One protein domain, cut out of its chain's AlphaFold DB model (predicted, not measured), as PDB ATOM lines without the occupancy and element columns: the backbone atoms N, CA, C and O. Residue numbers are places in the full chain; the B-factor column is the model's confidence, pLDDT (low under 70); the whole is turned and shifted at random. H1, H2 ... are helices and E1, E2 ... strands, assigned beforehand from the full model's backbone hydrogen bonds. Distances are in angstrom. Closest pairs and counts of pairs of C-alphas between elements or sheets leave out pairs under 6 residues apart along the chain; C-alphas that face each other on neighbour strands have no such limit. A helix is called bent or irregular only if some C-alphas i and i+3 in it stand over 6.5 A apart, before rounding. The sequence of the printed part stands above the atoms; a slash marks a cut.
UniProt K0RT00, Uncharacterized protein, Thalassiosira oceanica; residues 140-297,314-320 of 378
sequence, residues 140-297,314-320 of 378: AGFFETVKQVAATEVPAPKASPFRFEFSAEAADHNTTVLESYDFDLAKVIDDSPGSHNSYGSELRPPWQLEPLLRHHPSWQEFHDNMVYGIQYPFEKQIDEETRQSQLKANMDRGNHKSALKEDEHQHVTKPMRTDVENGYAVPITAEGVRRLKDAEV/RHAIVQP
ATOM      1  N   ALA A 140     164.720 174.675 126.265       96.69
ATOM      2  CA  ALA A 140     164.379 176.019 126.727       96.69
ATOM      3  C   ALA A 140     163.012 176.016 127.420       96.69
ATOM      4  O   ALA A 140     162.905 176.521 128.536       96.69
ATOM      5  N   GLY A 141     162.022 175.363 126.803       96.44
ATOM      6  CA  GLY A 141     160.708 175.133 127.394       96.44
ATOM      7  C   GLY A 141     160.793 174.377 128.716       96.44
ATOM      8  O   GLY A 141     160.221 174.837 129.693       96.44
ATOM      9  N   PHE A 142     161.589 173.301 128.799       96.06
ATOM     10  CA  PHE A 142     161.789 172.566 130.057       96.06
ATOM     11  C   PHE A 142     162.236 173.477 131.210       96.06
ATOM     12  O   PHE A 142     161.634 173.465 132.281       96.06
ATOM     13  N   PHE A 143     163.280 174.289 131.002       96.94
ATOM     14  CA  PHE A 143     163.757 175.200 132.047       96.94
ATOM     15  C   PHE A 143     162.726 176.267 132.407       96.94
ATOM     16  O   PHE A 143     162.680 176.691 133.560       96.94
ATOM     17  N   GLU A 144     161.919 176.712 131.447       97.00
ATOM     18  CA  GLU A 144     160.859 177.677 131.712       97.00
ATOM     19  C   GLU A 144     159.730 177.058 132.542       97.00
ATOM     20  O   GLU A 144     159.346 177.632 133.558       97.00
ATOM     21  N   THR A 145     159.299 175.838 132.214       96.69
ATOM     22  CA  THR A 145     158.350 175.073 133.028       96.69
ATOM     23  C   THR A 145     158.882 174.851 134.447       96.69
ATOM     24  O   THR A 145     158.150 175.079 135.403       96.69
ATOM     25  N   VAL A 146     160.166 174.502 134.628       96.31
ATOM     26  CA  VAL A 146     160.776 174.368 135.971       96.31
ATOM     27  C   VAL A 146     160.659 175.664 136.778       96.31
ATOM     28  O   VAL A 146     160.333 175.612 137.962       96.31
ATOM     29  N   LYS A 147     160.916 176.828 136.165       96.56
ATOM     30  CA  LYS A 147     160.775 178.119 136.856       96.56
ATOM     31  C   LYS A 147     159.329 178.403 137.231       96.56
ATOM     32  O   LYS A 147     159.099 178.869 138.341       96.56
ATOM     33  N   GLN A 148     158.388 178.130 136.326       96.19
ATOM     34  CA  GLN A 148     156.962 178.314 136.585       96.19
ATOM     35  C   GLN A 148     156.532 177.452 137.769       96.19
ATOM     36  O   GLN A 148     156.083 178.005 138.764       96.19
ATOM     37  N   VAL A 149     156.815 176.145 137.734       95.69
ATOM     38  CA  VAL A 149     156.530 175.220 138.843       95.69
ATOM     39  C   VAL A 149     157.169 175.691 140.144       95.69
ATOM     40  O   VAL A 149     156.515 175.685 141.177       95.69
ATOM     41  N   ALA A 150     158.433 176.119 140.129       94.44
ATOM     42  CA  ALA A 150     159.104 176.597 141.337       94.44
ATOM     43  C   ALA A 150     158.476 177.883 141.910       94.44
ATOM     44  O   ALA A 150     158.503 178.071 143.126       94.44
ATOM     45  N   ALA A 151     157.932 178.748 141.049       94.56
ATOM     46  CA  ALA A 151     157.310 180.014 141.422       94.56
ATOM     47  C   ALA A 151     155.830 179.880 141.813       94.56
ATOM     48  O   ALA A 151     155.323 180.755 142.512       94.56
ATOM     49  N   THR A 152     155.140 178.820 141.382       94.56
ATOM     50  CA  THR A 152     153.739 178.590 141.745       94.56
ATOM     51  C   THR A 152     153.617 178.357 143.249       94.56
ATOM     52  O   THR A 152     154.417 177.637 143.855       94.56
ATOM     53  N   GLU A 153     152.607 178.968 143.857       92.94
ATOM     54  CA  GLU A 153     152.299 178.775 145.270       92.94
ATOM     55  C   GLU A 153     151.750 177.365 145.524       92.94
ATOM     56  O   GLU A 153     151.141 176.739 144.653       92.94
ATOM     57  N   VAL A 154     151.997 176.844 146.724       90.75
ATOM     58  CA  VAL A 154     151.474 175.551 147.177       90.75
ATOM     59  C   VAL A 154     150.695 175.811 148.458       90.75
ATOM     60  O   VAL A 154     151.240 176.468 149.350       90.75
ATOM     61  N   PRO A 155     149.449 175.325 148.571       85.56
ATOM     62  CA  PRO A 155     148.685 175.484 149.795       85.56
ATOM     63  C   PRO A 155     149.404 174.801 150.962       85.56
ATOM     64  O   PRO A 155     149.927 173.694 150.829       85.56
ATOM     65  N   ALA A 156     149.433 175.474 152.112       88.94
ATOM     66  CA  ALA A 156     149.973 174.890 153.332       88.94
ATOM     67  C   ALA A 156     149.111 173.681 153.750       88.94
ATOM     68  O   ALA A 156     147.880 173.798 153.748       88.94
ATOM     69  N   PRO A 157     149.720 172.540 154.125       89.94
ATOM     70  CA  PRO A 157     148.968 171.385 154.590       89.94
ATOM     71  C   PRO A 157     148.110 171.712 155.815       89.94
ATOM     72  O   PRO A 157     148.518 172.464 156.705       89.94
ATOM     73  N   LYS A 158     146.923 171.109 155.881       92.06
ATOM     74  CA  LYS A 158     146.057 171.170 157.062       92.06
ATOM     75  C   LYS A 158     146.649 170.353 158.213       92.06
ATOM     76  O   LYS A 158     147.468 169.454 158.008       92.06
ATOM     77  N   ALA A 159     146.183 170.642 159.425       90.88
ATOM     78  CA  ALA A 159     146.541 169.868 160.606       90.88
ATOM     79  C   ALA A 159     146.121 168.395 160.459       90.88
ATOM     80  O   ALA A 159     145.069 168.086 159.899       90.88
ATOM     81  N   SER A 160     146.965 167.501 160.969       93.38
ATOM     82  CA  SER A 160     146.699 166.066 161.047       93.38
ATOM     83  C   SER A 160     145.875 165.736 162.301       93.38
ATOM     84  O   SER A 160     146.085 166.376 163.335       93.38
ATOM     85  N   PRO A 161     144.980 164.729 162.261       95.00
ATOM     86  CA  PRO A 161     144.351 164.189 163.468       95.00
ATOM     87  C   PRO A 161     145.341 163.433 164.375       95.00
ATOM     88  O   PRO A 161     145.059 163.240 165.562       95.00
ATOM     89  N   PHE A 162     146.492 163.011 163.840       95.88
ATOM     90  CA  PHE A 162     147.535 162.317 164.591       95.88
ATOM     91  C   PHE A 162     148.491 163.285 165.293       95.88
ATOM     92  O   PHE A 162     148.767 164.388 164.821       95.88
ATOM     93  N   ARG A 163     149.043 162.828 166.418       96.06
ATOM     94  CA  ARG A 163     150.133 163.467 167.155       96.06
ATOM     95  C   ARG A 163     151.456 162.810 166.793       96.06
ATOM     96  O   ARG A 163     151.635 161.605 166.974       96.06
ATOM     97  N   PHE A 164     152.385 163.626 166.321       94.12
ATOM     98  CA  PHE A 164     153.726 163.226 165.908       94.12
ATOM     99  C   PHE A 164     154.731 163.505 167.027       94.12
ATOM    100  O   PHE A 164     155.612 164.352 166.916       94.12
ATOM    101  N   GLU A 165     154.559 162.806 168.147       95.06
ATOM    102  CA  GLU A 165     155.419 162.929 169.324       95.06
ATOM    103  C   GLU A 165     155.853 161.544 169.793       95.06
ATOM    104  O   GLU A 165     155.045 160.623 169.873       95.06
ATOM    105  N   PHE A 166     157.134 161.381 170.127       92.19
ATOM    106  CA  PHE A 166     157.665 160.101 170.598       92.19
ATOM    107  C   PHE A 166     157.335 159.882 172.091       92.19
ATOM    108  O   PHE A 166     158.225 159.921 172.946       92.19
ATOM    109  N   SER A 167     156.044 159.718 172.403       94.69
ATOM    110  CA  SER A 167     155.480 159.572 173.754       94.69
ATOM    111  C   SER A 167     154.357 158.526 173.807       94.69
ATOM    112  O   SER A 167     153.752 158.183 172.787       94.69
ATOM    113  N   ALA A 168     154.071 158.010 175.007       95.25
ATOM    114  CA  ALA A 168     152.993 157.041 175.214       95.25
ATOM    115  C   ALA A 168     151.616 157.692 175.011       95.25
ATOM    116  O   ALA A 168     150.737 157.114 174.382       95.25
ATOM    117  N   GLU A 169     151.461 158.941 175.446       97.50
ATOM    118  CA  GLU A 169     150.224 159.708 175.325       97.50
ATOM    119  C   GLU A 169     149.859 159.982 173.860       97.50
ATOM    120  O   GLU A 169     148.682 159.973 173.495       97.50
ATOM    121  N   ALA A 170     150.858 160.216 173.000       96.69
ATOM    122  CA  ALA A 170     150.640 160.345 171.563       96.69
ATOM    123  C   ALA A 170     150.237 159.007 170.934       96.69
ATOM    124  O   ALA A 170     149.311 158.980 170.124       96.69
ATOM    125  N   ALA A 171     150.869 157.902 171.343       97.31
ATOM    126  CA  ALA A 171     150.502 156.565 170.883       97.31
ATOM    127  C   ALA A 171     149.064 156.187 171.276       97.31
ATOM    128  O   ALA A 171     148.324 155.651 170.445       97.31
ATOM    129  N   ASP A 172     148.649 156.507 172.502       98.12
ATOM    130  CA  ASP A 172     147.284 156.295 172.987       98.12
ATOM    131  C   ASP A 172     146.284 157.156 172.205       98.12
ATOM    132  O   ASP A 172     145.324 156.621 171.648       98.12
ATOM    133  N   HIS A 173     146.548 158.464 172.062       98.19
ATOM    134  CA  HIS A 173     145.710 159.371 171.262       98.19
ATOM    135  C   HIS A 173     145.547 158.867 169.824       98.19
ATOM    136  O   HIS A 173     144.426 158.764 169.328       98.19
ATOM    137  N   ASN A 174     146.647 158.513 169.154       97.81
ATOM    138  CA  ASN A 174     146.619 158.026 167.775       97.81
ATOM    139  C   ASN A 174     145.870 156.692 167.651       97.81
ATOM    140  O   ASN A 174     145.174 156.466 166.662       97.81
ATOM    141  N   THR A 175     145.963 155.826 168.665       97.88
ATOM    142  CA  THR A 175     145.187 154.580 168.722       97.88
ATOM    143  C   THR A 175     143.693 154.869 168.875       97.88
ATOM    144  O   THR A 175     142.890 154.255 168.177       97.88
ATOM    145  N   THR A 176     143.302 155.836 169.712       98.38
ATOM    146  CA  THR A 176     141.900 156.270 169.839       98.38
ATOM    147  C   THR A 176     141.366 156.880 168.543       98.38
ATOM    148  O   THR A 176     140.223 156.615 168.176       98.38
ATOM    149  N   VAL A 177     142.188 157.649 167.818       97.69
ATOM    150  CA  VAL A 177     141.832 158.126 166.472       97.69
ATOM    151  C   VAL A 177     141.554 156.933 165.562       97.69
ATOM    152  O   VAL A 177     140.499 156.883 164.951       97.69
ATOM    153  N   LEU A 178     142.435 155.934 165.496       97.62
ATOM    154  CA  LEU A 178     142.186 154.746 164.671       97.62
ATOM    155  C   LEU A 178     140.921 153.990 165.095       97.62
ATOM    156  O   LEU A 178     140.168 153.531 164.237       97.62
ATOM    157  N   GLU A 179     140.652 153.892 166.395       97.94
ATOM    158  CA  GLU A 179     139.461 153.225 166.917       97.94
ATOM    159  C   GLU A 179     138.159 153.869 166.430       97.94
ATOM    160  O   GLU A 179     137.235 153.141 166.063       97.94
ATOM    161  N   SER A 180     138.091 155.202 166.319       98.06
ATOM    162  CA  SER A 180     136.899 155.875 165.779       98.06
ATOM    163  C   SER A 180     136.648 155.597 164.292       98.06
ATOM    164  O   SER A 180     135.561 155.888 163.800       98.06
ATOM    165  N   TYR A 181     137.629 155.025 163.583       97.62
ATOM    166  CA  TYR A 181     137.551 154.646 162.168       97.62
ATOM    167  C   TYR A 181     137.606 153.125 161.952       97.62
ATOM    168  O   TYR A 181     137.967 152.662 160.867       97.62
ATOM    169  N   ASP A 182     137.238 152.331 162.961       97.88
ATOM    170  CA  ASP A 182     137.285 150.861 162.926       97.88
ATOM    171  C   ASP A 182     138.685 150.307 162.607       97.88
ATOM    172  O   ASP A 182     138.817 149.268 161.960       97.88
ATOM    173  N   PHE A 183     139.735 151.011 163.038       97.38
ATOM    174  CA  PHE A 183     141.131 150.677 162.754       97.38
ATOM    175  C   PHE A 183     141.458 150.610 161.253       97.38
ATOM    176  O   PHE A 183     142.324 149.845 160.828       97.38
ATOM    177  N   ASP A 184     140.787 151.428 160.440       96.38
ATOM    178  CA  ASP A 184     141.053 151.575 159.011       96.38
ATOM    179  C   ASP A 184     141.781 152.902 158.738       96.38
ATOM    180  O   ASP A 184     141.169 153.971 158.700       96.38
ATOM    181  N   LEU A 185     143.106 152.836 158.555       93.94
ATOM    182  CA  LEU A 185     143.946 154.015 158.309       93.94
ATOM    183  C   LEU A 185     143.533 154.773 157.039       93.94
ATOM    184  O   LEU A 185     143.615 156.001 157.021       93.94
ATOM    185  N   ALA A 186     143.066 154.072 156.001       93.19
ATOM    186  CA  ALA A 186     142.651 154.716 154.756       93.19
ATOM    187  C   ALA A 186     141.472 155.665 155.003       93.19
ATOM    188  O   ALA A 186     141.502 156.806 154.554       93.19
ATOM    189  N   LYS A 187     140.497 155.254 155.829       95.69
ATOM    190  CA  LYS A 187     139.370 156.125 156.203       95.69
ATOM    191  C   LYS A 187     139.821 157.386 156.947       95.69
ATOM    192  O   LYS A 187     139.256 158.449 156.717       95.69
ATOM    193  N   VAL A 188     140.831 157.286 157.821       95.19
ATOM    194  CA  VAL A 188     141.379 158.457 158.538       95.19
ATOM    195  C   VAL A 188     142.018 159.446 157.561       95.19
ATOM    196  O   VAL A 188     141.848 160.657 157.698       95.19
ATOM    197  N   ILE A 189     142.765 158.933 156.578       93.12
ATOM    198  CA  ILE A 189     143.419 159.747 155.548       93.12
ATOM    199  C   ILE A 189     142.369 160.435 154.667       93.12
ATOM    200  O   ILE A 189     142.475 161.641 154.433       93.12
ATOM    201  N   ASP A 190     141.346 159.692 154.237       92.94
ATOM    202  CA  ASP A 190     140.264 160.191 153.385       92.94
ATOM    203  C   ASP A 190     139.428 161.286 154.072       92.94
ATOM    204  O   ASP A 190     139.031 162.252 153.418       92.94
ATOM    205  N   ASP A 191     139.204 161.184 155.387       94.38
ATOM    206  CA  ASP A 191     138.480 162.203 156.168       94.38
ATOM    207  C   ASP A 191     139.326 163.461 156.459       94.38
ATOM    208  O   ASP A 191     138.807 164.515 156.821       94.38
ATOM    209  N   SER A 192     140.646 163.398 156.238       91.38
ATOM    210  CA  SER A 192     141.587 164.508 156.460       91.38
ATOM    211  C   SER A 192     142.310 164.960 155.175       91.38
ATOM    212  O   SER A 192     143.550 164.973 155.134       91.38
ATOM    213  N   PRO A 193     141.583 165.378 154.115       90.38
ATOM    214  CA  PRO A 193     142.174 165.684 152.817       90.38
ATOM    215  C   PRO A 193     143.013 166.967 152.842       90.38
ATOM    216  O   PRO A 193     142.585 168.023 153.332       90.38
ATOM    217  N   GLY A 194     144.202 166.885 152.243       88.38
ATOM    218  CA  GLY A 194     145.173 167.980 152.190       88.38
ATOM    219  C   GLY A 194     145.905 168.203 153.515       88.38
ATOM    220  O   GLY A 194     146.499 169.263 153.710       88.38
ATOM    221  N   SER A 195     145.839 167.244 154.440       91.44
ATOM    222  CA  SER A 195     146.704 167.216 155.618       91.44
ATOM    223  C   SER A 195     148.068 166.618 155.268       91.44
ATOM    224  O   SER A 195     148.259 166.044 154.194       91.44
ATOM    225  N   HIS A 196     149.024 166.705 156.192       86.62
ATOM    226  CA  HIS A 196     150.319 166.040 156.019       86.62
ATOM    227  C   HIS A 196     150.201 164.504 155.892       86.62
ATOM    228  O   HIS A 196     151.086 163.881 155.317       86.62
ATOM    229  N   ASN A 197     149.086 163.896 156.320       88.62
ATOM    230  CA  ASN A 197     148.851 162.454 156.172       88.62
ATOM    231  C   ASN A 197     148.365 162.050 154.772       88.62
ATOM    232  O   ASN A 197     148.316 160.860 154.468       88.62
ATOM    233  N   SER A 198     147.913 163.004 153.952       90.69
ATOM    234  CA  SER A 198     147.400 162.695 152.618       90.69
ATOM    235  C   SER A 198     148.510 162.156 151.717       90.69
ATOM    236  O   SER A 198     149.666 162.572 151.811       90.69
ATOM    237  N   TYR A 199     148.151 161.259 150.800       90.81
ATOM    238  CA  TYR A 199     149.090 160.769 149.795       90.81
ATOM    239  C   TYR A 199     149.697 161.938 149.008       90.81
ATOM    240  O   TYR A 199     149.019 162.914 148.680       90.81
ATOM    241  N   GLY A 200     151.008 161.866 148.766       89.75
ATOM    242  CA  GLY A 200     151.731 162.898 148.026       89.75
ATOM    243  C   GLY A 200     151.840 164.261 148.724       89.75
ATOM    244  O   GLY A 200     152.257 165.210 148.067       89.75
ATOM    245  N   SER A 201     151.516 164.383 150.020       90.19
ATOM    246  CA  SER A 201     151.591 165.649 150.777       90.19
ATOM    247  C   SER A 201     152.997 166.270 150.830       90.19
ATOM    248  O   SER A 201     153.137 167.481 150.994       90.19
ATOM    249  N   GLU A 202     154.044 165.458 150.663       89.00
ATOM    250  CA  GLU A 202     155.448 165.889 150.583       89.00
ATOM    251  C   GLU A 202     155.812 166.535 149.235       89.00
ATOM    252  O   GLU A 202     156.892 167.110 149.070       89.00
ATOM    253  N   LEU A 203     154.932 166.412 148.242       91.75
ATOM    254  CA  LEU A 203     155.162 166.823 146.866       91.75
ATOM    255  C   LEU A 203     154.263 168.003 146.498       91.75
ATOM    256  O   LEU A 203     153.223 168.264 147.099       91.75
ATOM    257  N   ARG A 204     154.652 168.722 145.440       92.94
ATOM    258  CA  ARG A 204     153.742 169.684 144.811       92.94
ATOM    259  C   ARG A 204     152.535 168.938 144.224       92.94
ATOM    260  O   ARG A 204     152.715 167.816 143.745       92.94
ATOM    261  N   PRO A 205     151.342 169.558 144.187       92.31
ATOM    262  CA  PRO A 205     150.150 168.934 143.628       92.31
ATOM    263  C   PRO A 205     150.376 168.377 142.211       92.31
ATOM    264  O   PRO A 205     151.079 169.021 141.421       92.31
ATOM    265  N   PRO A 206     149.753 167.237 141.845       93.81
ATOM    266  CA  PRO A 206     149.959 166.601 140.543       93.81
ATOM    267  C   PRO A 206     149.776 167.546 139.354       93.81
ATOM    268  O   PRO A 206     150.597 167.538 138.444       93.81
ATOM    269  N   TRP A 207     148.774 168.428 139.400       93.25
ATOM    270  CA  TRP A 207     148.499 169.397 138.336       93.25
ATOM    271  C   TRP A 207     149.633 170.415 138.120       93.25
ATOM    272  O   TRP A 207     149.806 170.896 137.003       93.25
ATOM    273  N   GLN A 208     150.442 170.721 139.146       95.25
ATOM    274  CA  GLN A 208     151.637 171.563 138.988       95.25
ATOM    275  C   GLN A 208     152.814 170.779 138.410       95.25
ATOM    276  O   GLN A 208     153.624 171.323 137.665       95.25
ATOM    277  N   LEU A 209     152.945 169.502 138.777       95.56
ATOM    278  CA  LEU A 209     154.054 168.658 138.337       95.56
ATOM    279  C   LEU A 209     153.839 168.076 136.938       95.56
ATOM    280  O   LEU A 209     154.816 167.826 136.231       95.56
ATOM    281  N   GLU A 210     152.591 167.890 136.512       96.38
ATOM    282  CA  GLU A 210     152.243 167.277 135.231       96.38
ATOM    283  C   GLU A 210     152.881 167.993 134.030       96.38
ATOM    284  O   GLU A 210     153.540 167.317 133.234       96.38
ATOM    285  N   PRO A 211     152.816 169.333 133.887       96.50
ATOM    286  CA  PRO A 211     153.456 170.028 132.769       96.50
ATOM    287  C   PRO A 211     154.968 169.788 132.687       96.50
ATOM    288  O   PRO A 211     155.547 169.849 131.600       96.50
ATOM    289  N   LEU A 212     155.604 169.505 133.829       96.06
ATOM    290  CA  LEU A 212     157.030 169.229 133.925       96.06
ATOM    291  C   LEU A 212     157.364 167.758 133.639       96.06
ATOM    292  O   LEU A 212     158.341 167.464 132.947       96.06
ATOM    293  N   LEU A 213     156.577 166.837 134.193       96.12
ATOM    294  CA  LEU A 213     156.937 165.424 134.303       96.12
ATOM    295  C   LEU A 213     156.158 164.497 133.364       96.12
ATOM    296  O   LEU A 213     156.600 163.369 133.177       96.12
ATOM    297  N   ARG A 214     155.083 164.949 132.700       95.38
ATOM    298  CA  ARG A 214     154.214 164.108 131.844       95.38
ATOM    299  C   ARG A 214     154.915 163.321 130.737       95.38
ATOM    300  O   ARG A 214     154.384 162.331 130.247       95.38
ATOM    301  N   HIS A 215     156.090 163.774 130.303       93.75
ATOM    302  CA  HIS A 215     156.881 163.103 129.265       93.75
ATOM    303  C   HIS A 215     157.794 162.005 129.820       93.75
ATOM    304  O   HIS A 215     158.445 161.302 129.046       93.75
ATOM    305  N   HIS A 216     157.880 161.862 131.145       94.88
ATOM    306  CA  HIS A 216     158.646 160.804 131.782       94.88
ATOM    307  C   HIS A 216     157.929 159.453 131.599       94.88
ATOM    308  O   HIS A 216     156.726 159.375 131.849       94.88
ATOM    309  N   PRO A 217     158.633 158.368 131.220       95.69
ATOM    310  CA  PRO A 217     158.006 157.064 130.983       95.69
ATOM    311  C   PRO A 217     157.202 156.517 132.170       95.69
ATOM    312  O   PRO A 217     156.218 155.816 131.961       95.69
ATOM    313  N   SER A 218     157.605 156.849 133.400       94.31
ATOM    314  CA  SER A 218     156.928 156.437 134.639       94.31
ATOM    315  C   SER A 218     156.024 157.518 135.247       94.31
ATOM    316  O   SER A 218     155.660 157.411 136.413       94.31
ATOM    317  N   TRP A 219     155.675 158.577 134.502       94.81
ATOM    318  CA  TRP A 219     154.820 159.649 135.030       94.81
ATOM    319  C   TRP A 219     153.497 159.118 135.576       94.81
ATOM    320  O   TRP A 219     153.119 159.498 136.673       94.81
ATOM    321  N   GLN A 220     152.826 158.222 134.845       95.38
ATOM    322  CA  GLN A 220     151.532 157.695 135.279       95.38
ATOM    323  C   GLN A 220     151.641 156.948 136.614       95.38
ATOM    324  O   GLN A 220     150.849 157.187 137.510       95.38
ATOM    325  N   GLU A 221     152.662 156.103 136.770       93.38
ATOM    326  CA  GLU A 221     152.921 155.387 138.023       93.38
ATOM    327  C   GLU A 221     153.235 156.356 139.169       93.38
ATOM    328  O   GLU A 221     152.709 156.221 140.269       93.38
ATOM    329  N   PHE A 222     154.059 157.375 138.911       94.25
ATOM    330  CA  PHE A 222     154.374 158.397 139.906       94.25
ATOM    331  C   PHE A 222     153.136 159.213 140.304       94.25
ATOM    332  O   PHE A 222     152.909 159.432 141.490       94.25
ATOM    333  N   HIS A 223     152.319 159.612 139.331       95.44
ATOM    334  CA  HIS A 223     151.046 160.286 139.549       95.44
ATOM    335  C   HIS A 223     150.105 159.427 140.400       95.44
ATOM    336  O   HIS A 223     149.555 159.905 141.387       95.44
ATOM    337  N   ASP A 224     149.947 158.150 140.056       94.50
ATOM    338  CA  ASP A 224     149.067 157.243 140.787       94.50
ATOM    339  C   ASP A 224     149.563 157.033 142.224       94.50
ATOM    340  O   ASP A 224     148.761 157.096 143.151       94.50
ATOM    341  N   ASN A 225     150.879 156.928 142.437       93.12
ATOM    342  CA  ASN A 225     151.469 156.872 143.778       93.12
ATOM    343  C   ASN A 225     151.195 158.139 144.606       93.12
ATOM    344  O   ASN A 225     151.024 158.058 145.822       93.12
ATOM    345  N   MET A 226     151.156 159.315 143.969       92.25
ATOM    346  CA  MET A 226     150.814 160.570 144.645       92.25
ATOM    347  C   MET A 226     149.339 160.637 145.042       92.25
ATOM    348  O   MET A 226     149.027 161.227 146.068       92.25
ATOM    349  N   VAL A 227     148.440 160.081 144.228       92.25
ATOM    350  CA  VAL A 227     146.987 160.212 144.425       92.25
ATOM    351  C   VAL A 227     146.419 159.088 145.290       92.25
ATOM    352  O   VAL A 227     145.562 159.341 146.131       92.25
ATOM    353  N   TYR A 228     146.896 157.860 145.102       91.12
ATOM    354  CA  TYR A 228     146.343 156.650 145.718       91.12
ATOM    355  C   TYR A 228     147.293 155.988 146.723       91.12
ATOM    356  O   TYR A 228     146.950 154.969 147.319       91.12
ATOM    357  N   GLY A 229     148.489 156.551 146.907       90.56
ATOM    358  CA  GLY A 229     149.544 155.946 147.708       90.56
ATOM    359  C   GLY A 229     150.337 154.885 146.944       90.56
ATOM    360  O   GLY A 229     149.999 154.478 145.834       90.56
ATOM    361  N   ILE A 230     151.444 154.451 147.546       88.62
ATOM    362  CA  ILE A 230     152.356 153.478 146.940       88.62
ATOM    363  C   ILE A 230     151.806 152.069 147.141       88.62
ATOM    364  O   ILE A 230     151.596 151.637 148.274       88.62
ATOM    365  N   GLN A 231     151.675 151.320 146.047       83.75
ATOM    366  CA  GLN A 231     151.398 149.888 146.085       83.75
ATOM    367  C   GLN A 231     152.643 149.098 145.676       83.75
ATOM    368  O   GLN A 231     153.207 149.315 144.606       83.75
ATOM    369  N   TYR A 232     153.059 148.145 146.509       80.44
ATOM    370  CA  TYR A 232     154.155 147.243 146.163       80.44
ATOM    371  C   TYR A 232     153.625 146.068 145.327       80.44
ATOM    372  O   TYR A 232     152.699 145.371 145.756       80.44
ATOM    373  N   PRO A 233     154.165 145.836 144.118       77.62
ATOM    374  CA  PRO A 233     153.701 144.761 143.257       77.62
ATOM    375  C   PRO A 233     154.252 143.415 143.742       77.62
ATOM    376  O   PRO A 233     155.381 143.043 143.433       77.62
ATOM    377  N   PHE A 234     153.442 142.652 144.474       79.00
ATOM    378  CA  PHE A 234     153.769 141.263 144.800       79.00
ATOM    379  C   PHE A 234     153.386 140.325 143.651       79.00
ATOM    380  O   PHE A 234     152.297 140.431 143.085       79.00
ATOM    381  N   GLU A 235     154.245 139.347 143.340       83.81
ATOM    382  CA  GLU A 235     153.926 138.294 142.358       83.81
ATOM    383  C   GLU A 235     152.685 137.483 142.758       83.81
ATOM    384  O   GLU A 235     151.948 136.981 141.906       83.81
ATOM    385  N   LYS A 236     152.473 137.327 144.068       86.75
ATOM    386  CA  LYS A 236     151.338 136.632 144.666       86.75
ATOM    387  C   LYS A 236     150.857 137.416 145.871       86.75
ATOM    388  O   LYS A 236     151.658 137.770 146.729       86.75
ATOM    389  N   GLN A 237     149.550 137.631 145.935       84.81
ATOM    390  CA  GLN A 237     148.915 138.202 147.114       84.81
ATOM    391  C   GLN A 237     148.994 137.206 148.272       84.81
ATOM    392  O   GLN A 237     148.781 136.005 148.071       84.81
ATOM    393  N   ILE A 238     149.316 137.712 149.459       87.81
ATOM    394  CA  ILE A 238     149.240 136.950 150.702       87.81
ATOM    395  C   ILE A 238     147.759 136.876 151.074       87.81
ATOM    396  O   ILE A 238     147.053 137.883 151.032       87.81
ATOM    397  N   ASP A 239     147.257 135.680 151.366       92.69
ATOM    398  CA  ASP A 239     145.890 135.542 151.847       92.69
ATOM    399  C   ASP A 239     145.766 136.066 153.286       92.69
ATOM    400  O   ASP A 239     146.724 136.066 154.061       92.69
ATOM    401  N   GLU A 240     144.564 136.502 153.649       92.88
ATOM    402  CA  GLU A 240     144.304 137.148 154.936       92.88
ATOM    403  C   GLU A 240     144.622 136.245 156.142       92.88
ATOM    404  O   GLU A 240     145.112 136.729 157.161       92.88
ATOM    405  N   GLU A 241     144.408 134.929 156.034       95.25
ATOM    406  CA  GLU A 241     144.731 133.985 157.112       95.25
ATOM    407  C   GLU A 241     146.247 133.918 157.338       95.25
ATOM    408  O   GLU A 241     146.722 134.035 158.474       95.25
ATOM    409  N   THR A 242     147.019 133.800 156.254       94.06
ATOM    410  CA  THR A 242     148.481 133.835 156.303       94.06
ATOM    411  C   THR A 242     148.988 135.167 156.853       94.06
ATOM    412  O   THR A 242     149.849 135.157 157.736       94.06
ATOM    413  N   ARG A 243     148.443 136.303 156.398       94.00
ATOM    414  CA  ARG A 243     148.845 137.641 156.859       94.00
ATOM    415  C   ARG A 243     148.626 137.809 158.364       94.00
ATOM    416  O   ARG A 243     149.545 138.199 159.083       94.00
ATOM    417  N   GLN A 244     147.449 137.440 158.867       94.81
ATOM    418  CA  GLN A 244     147.117 137.506 160.297       94.81
ATOM    419  C   GLN A 244     147.998 136.571 161.140       94.81
ATOM    420  O   GLN A 244     148.460 136.942 162.223       94.81
ATOM    421  N   SER A 245     148.279 135.368 160.633       95.75
ATOM    422  CA  SER A 245     149.194 134.421 161.277       95.75
ATOM    423  C   SER A 245     150.619 134.984 161.375       95.75
ATOM    424  O   SER A 245     151.244 134.913 162.437       95.75
ATOM    425  N   GLN A 246     151.115 135.611 160.303       94.31
ATOM    426  CA  GLN A 246     152.424 136.267 160.269       94.31
ATOM    427  C   GLN A 246     152.487 137.486 161.194       94.31
ATOM    428  O   GLN A 246     153.437 137.598 161.967       94.31
ATOM    429  N   LEU A 247     151.464 138.350 161.178       94.06
ATOM    430  CA  LEU A 247     151.334 139.483 162.096       94.06
ATOM    431  C   LEU A 247     151.438 139.006 163.546       94.06
ATOM    432  O   LEU A 247     152.279 139.491 164.302       94.06
ATOM    433  N   LYS A 248     150.642 137.998 163.921       95.31
ATOM    434  CA  LYS A 248     150.670 137.423 165.269       95.31
ATOM    435  C   LYS A 248     152.049 136.855 165.614       95.31
ATOM    436  O   LYS A 248     152.577 137.157 166.680       95.31
ATOM    437  N   ALA A 249     152.642 136.056 164.730       95.06
ATOM    438  CA  ALA A 249     153.946 135.443 164.969       95.06
ATOM    439  C   ALA A 249     155.062 136.488 165.141       95.06
ATOM    440  O   ALA A 249     155.916 136.333 166.014       95.06
ATOM    441  N   ASN A 250     155.047 137.561 164.349       94.50
ATOM    442  CA  ASN A 250     156.033 138.636 164.434       94.50
ATOM    443  C   ASN A 250     155.838 139.496 165.687       94.50
ATOM    444  O   ASN A 250     156.823 139.840 166.342       94.50
ATOM    445  N   MET A 251     154.588 139.768 166.068       93.44
ATOM    446  CA  MET A 251     154.252 140.437 167.326       93.44
ATOM    447  C   MET A 251     154.691 139.624 168.550       93.44
ATOM    448  O   MET A 251     155.257 140.190 169.481       93.44
ATOM    449  N   ASP A 252     154.467 138.305 168.542       93.38
ATOM    450  CA  ASP A 252     154.867 137.401 169.630       93.38
ATOM    451  C   ASP A 252     156.393 137.239 169.706       93.38
ATOM    452  O   ASP A 252     156.962 137.117 170.791       93.38
ATOM    453  N   ARG A 253     157.071 137.236 168.551       92.94
ATOM    454  CA  ARG A 253     158.535 137.183 168.467       92.94
ATOM    455  C   ARG A 253     159.184 138.455 169.016       92.94
ATOM    456  O   ARG A 253     160.259 138.359 169.606       92.94
ATOM    457  N   GLY A 254     158.567 139.614 168.783       90.44
ATOM    458  CA  GLY A 254     159.138 140.918 169.099       90.44
ATOM    459  C   GLY A 254     160.397 141.231 168.284       90.44
ATOM    460  O   GLY A 254     160.760 140.515 167.345       90.44
ATOM    461  N   ASN A 255     161.076 142.320 168.646       90.06
ATOM    462  CA  ASN A 255     162.315 142.737 167.992       90.06
ATOM    463  C   ASN A 255     163.427 141.688 168.141       90.06
ATOM    464  O   ASN A 255     163.474 140.898 169.085       90.06
ATOM    465  N   HIS A 256     164.358 141.667 167.188       88.88
ATOM    466  CA  HIS A 256     165.500 140.765 167.260       88.88
ATOM    467  C   HIS A 256     166.385 141.112 168.466       88.88
ATOM    468  O   HIS A 256     166.604 142.279 168.775       88.88
ATOM    469  N   LYS A 257     166.990 140.096 169.095       87.44
ATOM    470  CA  LYS A 257     167.848 140.237 170.288       87.44
ATOM    471  C   LYS A 257     168.981 141.267 170.173       87.44
ATOM    472  O   LYS A 257     169.480 141.711 171.197       87.44
ATOM    473  N   SER A 258     169.422 141.615 168.961       85.31
ATOM    474  CA  SER A 258     170.426 142.673 168.778       85.31
ATOM    475  C   SER A 258     169.870 144.069 169.055       85.31
ATOM    476  O   SER A 258     170.616 144.892 169.557       85.31
ATOM    477  N   ALA A 259     168.579 144.305 168.811       85.25
ATOM    478  CA  ALA A 259     167.888 145.564 169.094       85.25
ATOM    479  C   ALA A 259     167.411 145.696 170.554       85.25
ATOM    480  O   ALA A 259     166.992 146.771 170.958       85.25
ATOM    481  N   LEU A 260     167.467 144.609 171.334       85.81
ATOM    482  CA  LEU A 260     167.029 144.572 172.737       85.81
ATOM    483  C   LEU A 260     168.168 144.803 173.739       85.81
ATOM    484  O   LEU A 260     167.949 144.721 174.945       85.81
ATOM    485  N   LYS A 261     169.401 145.009 173.268       86.19
ATOM    486  CA  LYS A 261     170.518 145.285 174.171       86.19
ATOM    487  C   LYS A 261     170.458 146.742 174.625       86.19
ATOM    488  O   LYS A 261     170.302 147.634 173.797       86.19
ATOM    489  N   GLU A 262     170.615 146.965 175.925       83.19
ATOM    490  CA  GLU A 262     170.490 148.293 176.540       83.19
ATOM    491  C   GLU A 262     171.485 149.313 175.962       83.19
ATOM    492  O   GLU A 262     171.117 150.439 175.641       83.19
ATOM    493  N   ASP A 263     172.737 148.896 175.760       83.00
ATOM    494  CA  ASP A 263     173.800 149.708 175.156       83.00
ATOM    495  C   ASP A 263     173.492 150.107 173.706       83.00
ATOM    496  O   ASP A 263     173.903 151.174 173.247       83.00
ATOM    497  N   GLU A 264     172.706 149.288 173.013       80.69
ATOM    498  CA  GLU A 264     172.352 149.488 171.613       80.69
ATOM    499  C   GLU A 264     170.990 150.173 171.410       80.69
ATOM    500  O   GLU A 264     170.652 150.595 170.299       80.69
ATOM    501  N   HIS A 265     170.206 150.347 172.477       81.00
ATOM    502  CA  HIS A 265     168.842 150.875 172.411       81.00
ATOM    503  C   HIS A 265     168.780 152.286 171.799       81.00
ATOM    504  O   HIS A 265     167.838 152.640 171.081       81.00
ATOM    505  N   GLN A 266     169.827 153.091 172.008       85.12
ATOM    506  CA  GLN A 266     169.958 154.420 171.405       85.12
ATOM    507  C   GLN A 266     170.001 154.385 169.867       85.12
ATOM    508  O   GLN A 266     169.497 155.309 169.223       85.12
ATOM    509  N   HIS A 267     170.559 153.324 169.272       85.31
ATOM    510  CA  HIS A 267     170.684 153.171 167.820       85.31
ATOM    511  C   HIS A 267     169.343 152.843 167.156       85.31
ATOM    512  O   HIS A 267     169.169 153.131 165.974       85.31
ATOM    513  N   VAL A 268     168.382 152.319 167.924       85.06
ATOM    514  CA  VAL A 268     166.988 152.130 167.498       85.06
ATOM    515  C   VAL A 268     166.155 153.371 167.818       85.06
ATOM    516  O   VAL A 268     165.459 153.900 166.958       85.06
ATOM    517  N   THR A 269     166.258 153.888 169.042       86.94
ATOM    518  CA  THR A 269     165.390 154.975 169.523       86.94
ATOM    519  C   THR A 269     165.614 156.277 168.769       86.94
ATOM    520  O   THR A 269     164.660 156.987 168.466       86.94
ATOM    521  N   LYS A 270     166.870 156.618 168.461       89.06
ATOM    522  CA  LYS A 270     167.204 157.874 167.783       89.06
ATOM    523  C   LYS A 270     166.556 157.998 166.394       89.06
ATOM    524  O   LYS A 270     165.912 159.024 166.167       89.06
ATOM    525  N   PRO A 271     166.706 157.031 165.467       87.56
ATOM    526  CA  PRO A 271     166.029 157.114 164.177       87.56
ATOM    527  C   PRO A 271     164.507 157.081 164.334       87.56
ATOM    528  O   PRO A 271     163.849 157.905 163.719       87.56
ATOM    529  N   MET A 272     163.953 156.258 165.233       88.44
ATOM    530  CA  MET A 272     162.497 156.216 165.445       88.44
ATOM    531  C   MET A 272     161.928 157.550 165.927       88.44
ATOM    532  O   MET A 272     160.924 158.030 165.410       88.44
ATOM    533  N   ARG A 273     162.606 158.193 166.880       91.81
ATOM    534  CA  ARG A 273     162.261 159.541 167.328       91.81
ATOM    535  C   ARG A 273     162.328 160.543 166.176       91.81
ATOM    536  O   ARG A 273     161.420 161.346 166.033       91.81
ATOM    537  N   THR A 274     163.376 160.468 165.356       91.31
ATOM    538  CA  THR A 274     163.560 161.358 164.199       91.31
ATOM    539  C   THR A 274     162.450 161.168 163.163       91.31
ATOM    540  O   THR A 274     161.969 162.152 162.610       91.31
ATOM    541  N   ASP A 275     162.023 159.932 162.909       91.38
ATOM    542  CA  ASP A 275     160.935 159.641 161.972       91.38
ATOM    543  C   ASP A 275     159.599 160.174 162.499       91.38
ATOM    544  O   ASP A 275     158.844 160.783 161.744       91.38
ATOM    545  N   VAL A 276     159.329 160.025 163.800       91.69
ATOM    546  CA  VAL A 276     158.119 160.579 164.423       91.69
ATOM    547  C   VAL A 276     158.141 162.107 164.418       91.69
ATOM    548  O   VAL A 276     157.202 162.718 163.925       91.69
ATOM    549  N   GLU A 277     159.214 162.738 164.897       90.75
ATOM    550  CA  GLU A 277     159.324 164.202 164.998       90.75
ATOM    551  C   GLU A 277     159.284 164.902 163.627       90.75
ATOM    552  O   GLU A 277     158.813 166.034 163.531       90.75
ATOM    553  N   ASN A 278     159.740 164.237 162.559       89.75
ATOM    554  CA  ASN A 278     159.655 164.761 161.192       89.75
ATOM    555  C   ASN A 278     158.320 164.466 160.488       89.75
ATOM    556  O   ASN A 278     158.152 164.890 159.349       89.75
ATOM    557  N   GLY A 279     157.389 163.747 161.124       88.81
ATOM    558  CA  GLY A 279     156.093 163.415 160.525       88.81
ATOM    559  C   GLY A 279     156.079 162.165 159.637       88.81
ATOM    560  O   GLY A 279     155.048 161.852 159.051       88.81
ATOM    561  N   TYR A 280     157.184 161.416 159.556       87.75
ATOM    562  CA  TYR A 280     157.298 160.209 158.724       87.75
ATOM    563  C   TYR A 280     156.716 158.951 159.379       87.75
ATOM    564  O   TYR A 280     156.453 157.964 158.691       87.75
ATOM    565  N   ALA A 281     156.526 158.957 160.701       91.50
ATOM    566  CA  ALA A 281     155.975 157.829 161.443       91.50
ATOM    567  C   ALA A 281     154.907 158.275 162.446       91.50
ATOM    568  O   ALA A 281     155.093 159.235 163.192       91.50
ATOM    569  N   VAL A 282     153.802 157.529 162.502       94.25
ATOM    570  CA  VAL A 282     152.732 157.729 163.486       94.25
ATOM    571  C   VAL A 282     152.910 156.703 164.610       94.25
ATOM    572  O   VAL A 282     152.755 155.504 164.357       94.25
ATOM    573  N   PRO A 283     153.239 157.121 165.844       95.44
ATOM    574  CA  PRO A 283     153.324 156.199 166.967       95.44
ATOM    575  C   PRO A 283     151.921 155.717 167.336       95.44
ATOM    576  O   PRO A 283     151.001 156.523 167.452       95.44
ATOM    577  N   ILE A 284     151.758 154.412 167.529       96.69
ATOM    578  CA  ILE A 284     150.509 153.775 167.967       96.69
ATOM    579  C   ILE A 284     150.827 152.661 168.959       96.69
ATOM    580  O   ILE A 284     151.946 152.145 169.005       96.69
ATOM    581  N   THR A 285     149.843 152.283 169.768       96.31
ATOM    582  CA  THR A 285     150.024 151.215 170.750       96.31
ATOM    583  C   THR A 285     150.156 149.854 170.068       96.31
ATOM    584  O   THR A 285     149.675 149.615 168.956       96.31
ATOM    585  N   ALA A 286     150.774 148.903 170.766       93.62
ATOM    586  CA  ALA A 286     150.867 147.533 170.277       93.62
ATOM    587  C   ALA A 286     149.516 146.810 170.205       93.62
ATOM    588  O   ALA A 286     149.371 145.841 169.460       93.62
ATOM    589  N   GLU A 287     148.536 147.230 171.006       93.88
ATOM    590  CA  GLU A 287     147.154 146.762 170.880       93.88
ATOM    591  C   GLU A 287     146.528 147.309 169.594       93.88
ATOM    592  O   GLU A 287     146.004 146.521 168.804       93.88
ATOM    593  N   GLY A 288     146.742 148.598 169.309       94.56
ATOM    594  CA  GLY A 288     146.286 149.237 168.082       94.56
ATOM    595  C   GLY A 288     146.796 148.547 166.821       94.56
ATOM    596  O   GLY A 288     146.013 148.265 165.920       94.56
ATOM    597  N   VAL A 289     148.077 148.160 166.778       95.56
ATOM    598  CA  VAL A 289     148.636 147.420 165.628       95.56
ATOM    599  C   VAL A 289     147.973 146.063 165.407       95.56
ATOM    600  O   VAL A 289     147.785 145.659 164.265       95.56
ATOM    601  N   ARG A 290     147.571 145.354 166.469       94.31
ATOM    602  CA  ARG A 290     146.879 144.058 166.323       94.31
ATOM    603  C   ARG A 290     145.474 144.205 165.741       94.31
ATOM    604  O   ARG A 290     144.945 143.234 165.207       94.31
ATOM    605  N   ARG A 291     144.864 145.382 165.890       96.12
ATOM    606  CA  ARG A 291     143.516 145.699 165.394       96.12
ATOM    607  C   ARG A 291     143.539 146.427 164.054       96.12
ATOM    608  O   ARG A 291     142.527 146.414 163.363       96.12
ATOM    609  N   LEU A 292     144.675 147.025 163.692       96.00
ATOM    610  CA  LEU A 292     144.879 147.738 162.438       96.00
ATOM    611  C   LEU A 292     144.583 146.835 161.236       96.00
ATOM    612  O   LEU A 292     145.150 145.750 161.075       96.00
ATOM    613  N   LYS A 293     143.659 147.296 160.394       94.81
ATOM    614  CA  LYS A 293     143.265 146.609 159.169       94.81
ATOM    615  C   LYS A 293     144.463 146.490 158.231       94.81
ATOM    616  O   LYS A 293     145.237 147.431 158.084       94.81
ATOM    617  N   ASP A 294     144.609 145.314 157.624       92.81
ATOM    618  CA  ASP A 294     145.677 144.988 156.672       92.81
ATOM    619  C   ASP A 294     147.108 145.168 157.230       92.81
ATOM    620  O   ASP A 294     148.078 145.216 156.479       92.81
ATOM    621  N   ALA A 295     147.267 145.226 158.560       93.12
ATOM    622  CA  ALA A 295     148.555 145.490 159.193       93.12
ATOM    623  C   ALA A 295     149.566 144.347 159.057       93.12
ATOM    624  O   ALA A 295     149.257 143.167 159.236       93.12
ATOM    625  N   GLU A 296     150.824 144.712 158.850       91.38
ATOM    626  CA  GLU A 296     151.959 143.799 158.874       91.38
ATOM    627  C   GLU A 296     153.065 144.389 159.751       91.38
ATOM    628  O   GLU A 296     153.289 145.603 159.772       91.38
ATOM    629  N   VAL A 297     153.748 143.520 160.499       90.94
ATOM    630  CA  VAL A 297     154.809 143.904 161.436       90.94
ATOM    631  C   VAL A 297     156.074 143.153 161.091       90.94
ATOM    632  O   VAL A 297     156.051 141.934 160.917       90.94
ATOM    633  N   ARG A 314     188.830 149.162 161.461       49.47
ATOM    634  CA  ARG A 314     187.431 148.756 161.359       49.47
ATOM    635  C   ARG A 314     186.703 149.423 162.518       49.47
ATOM    636  O   ARG A 314     186.940 149.045 163.663       49.47
ATOM    637  N   HIS A 315     185.853 150.395 162.224       51.69
ATOM    638  CA  HIS A 315     184.877 150.882 163.192       51.69
ATOM    639  C   HIS A 315     183.567 150.136 162.946       51.69
ATOM    640  O   HIS A 315     183.089 150.074 161.810       51.69
ATOM    641  N   ALA A 316     183.025 149.531 164.002       52.03
ATOM    642  CA  ALA A 316     181.689 148.964 163.973       52.03
ATOM    643  C   ALA A 316     180.686 150.114 164.113       52.03
ATOM    644  O   ALA A 316     180.730 150.864 165.087       52.03
ATOM    645  N   ILE A 317     179.821 150.277 163.119       56.81
ATOM    646  CA  ILE A 317     178.659 151.156 163.178       56.81
ATOM    647  C   ILE A 317     177.448 150.252 163.315       56.81
ATOM    648  O   ILE A 317     177.216 149.396 162.464       56.81
ATOM    649  N   VAL A 318     176.673 150.453 164.370       55.56
ATOM    650  CA  VAL A 318     175.438 149.707 164.579       55.56
ATOM    651  C   VAL A 318     174.305 150.452 163.882       55.56
ATOM    652  O   VAL A 318     174.060 151.628 164.164       55.56
ATOM    653  N   GLN A 319     173.649 149.789 162.928       59.94
ATOM    654  CA  GLN A 319     172.519 150.356 162.188       59.94
ATOM    655  C   GLN A 319     171.280 149.459 162.287       59.94
ATOM    656  O   GLN A 319     171.419 148.231 162.303       59.94
ATOM    657  N   PRO A 320     170.069 150.046 162.328       57.56
ATOM    658  CA  PRO A 320     168.831 149.296 162.178       57.56
ATOM    659  C   PRO A 320     168.762 148.631 160.807       57.56
ATOM    660  O   PRO A 320     168.807 149.298 159.777       57.56
TER     661      PRO A 320
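AT A GLANCE: This is residues 140 to 297 and 314 to 320 of the 378 residues of an uncharacterized protein of Thalassiosira oceanica (UniProt K0RT00). Two loose groups of helices lie toward opposite ends of the model, H1 with the hairpin of H4 and H5 in one, H2 with H3 and H8 in the other, with H6 near H8. Long links join the two groups across a loosely filled middle, while H7 lies to one side, with E1 reaching toward it; residues 232 to 239 stick out. The printed part has 165 residues, in the order H1 to H8 and then E1, and is mostly helix, with one strand that pairs with no named strand. It is loose, with a radius of gyration of the C-alphas of 19.7 A, and spans 57 by 48 by 37 A.

HOW THE PARTS SIT: The longest helix, H7, residues 262 to 277, touches no helix; it has a kink of 28 degrees near residue 269. E1, residues 314 to 320, comes closest to it where the C-alphas of Val 268 and Pro 320 are 6.3 A apart. H2, residues 168 to 180, is apart from H7. H8, residues 286 to 291, only just touches H2, with 3 pairs of C-alphas within 8 A, the closest those of Thr 175 and Gly 288 at 5.5 A; they run the same way at a shallow tilt of 11 degrees. H3, residues 185 to 191, only just touches residues 177 to 178 of H2, with 3 pairs, the closest C-alphas being those of Leu 178 and Leu 185, 6.6 A apart; the two are only just about perpendicular, at 73 degrees. H6, residues 240 to 253, is close to H8 but not clearly touching, the C-alphas of Leu 247 and Arg 290 being the closest at 7.7 A. H4, residues 206 to 213, touches H1, residues 140 to 151, closest at the C-alphas of Thr 145 and Leu 212, 6.1 A, opposite ways at a shallow tilt of 26 degrees. H5, residues 219 to 228, forms a helical hairpin with H4, which it only just touches with 3 pairs, closest at the C-alphas of Leu 213 and Trp 219, 6.2 A. Helix packing is mostly aligned, 3 of 4 touching pairs being at a shallow tilt. Each O i to N i+4 pair is within hydrogen-bond range in H1, H2, H3, H5 and H6, against 2 of 4 in H4, 8 of 12 in H7 and 1 of 2 in H8.

IN THESE COORDINATES: H7 is 22.6 A long, H6 19.6 A, H2 18.7 A, E1 18.6 A and H1 16.8 A. H7 is irregular, C-alphas 263 and 266 being 7.1 A apart, and H4 only just so, at 6.7 A between C-alphas 208 and 211. H1 begins at C-alpha 140 (164.379, 176.019, 126.727), and E1 ends at C-alpha 320 (168.831, 149.296, 162.178).

THE WHOLE: The two farthest C-alphas, of Ala 140 and Asp 252, are 58.5 A apart. Residues 298 to 313 are not printed, and C-alphas 297 and 314 stand 33.0 A apart across the cut. The links H1 to H2, H3 to H4 and H5 to H6 are long. The mean pLDDT of the printed part is 90.8; residues 314 to 320 are under 70.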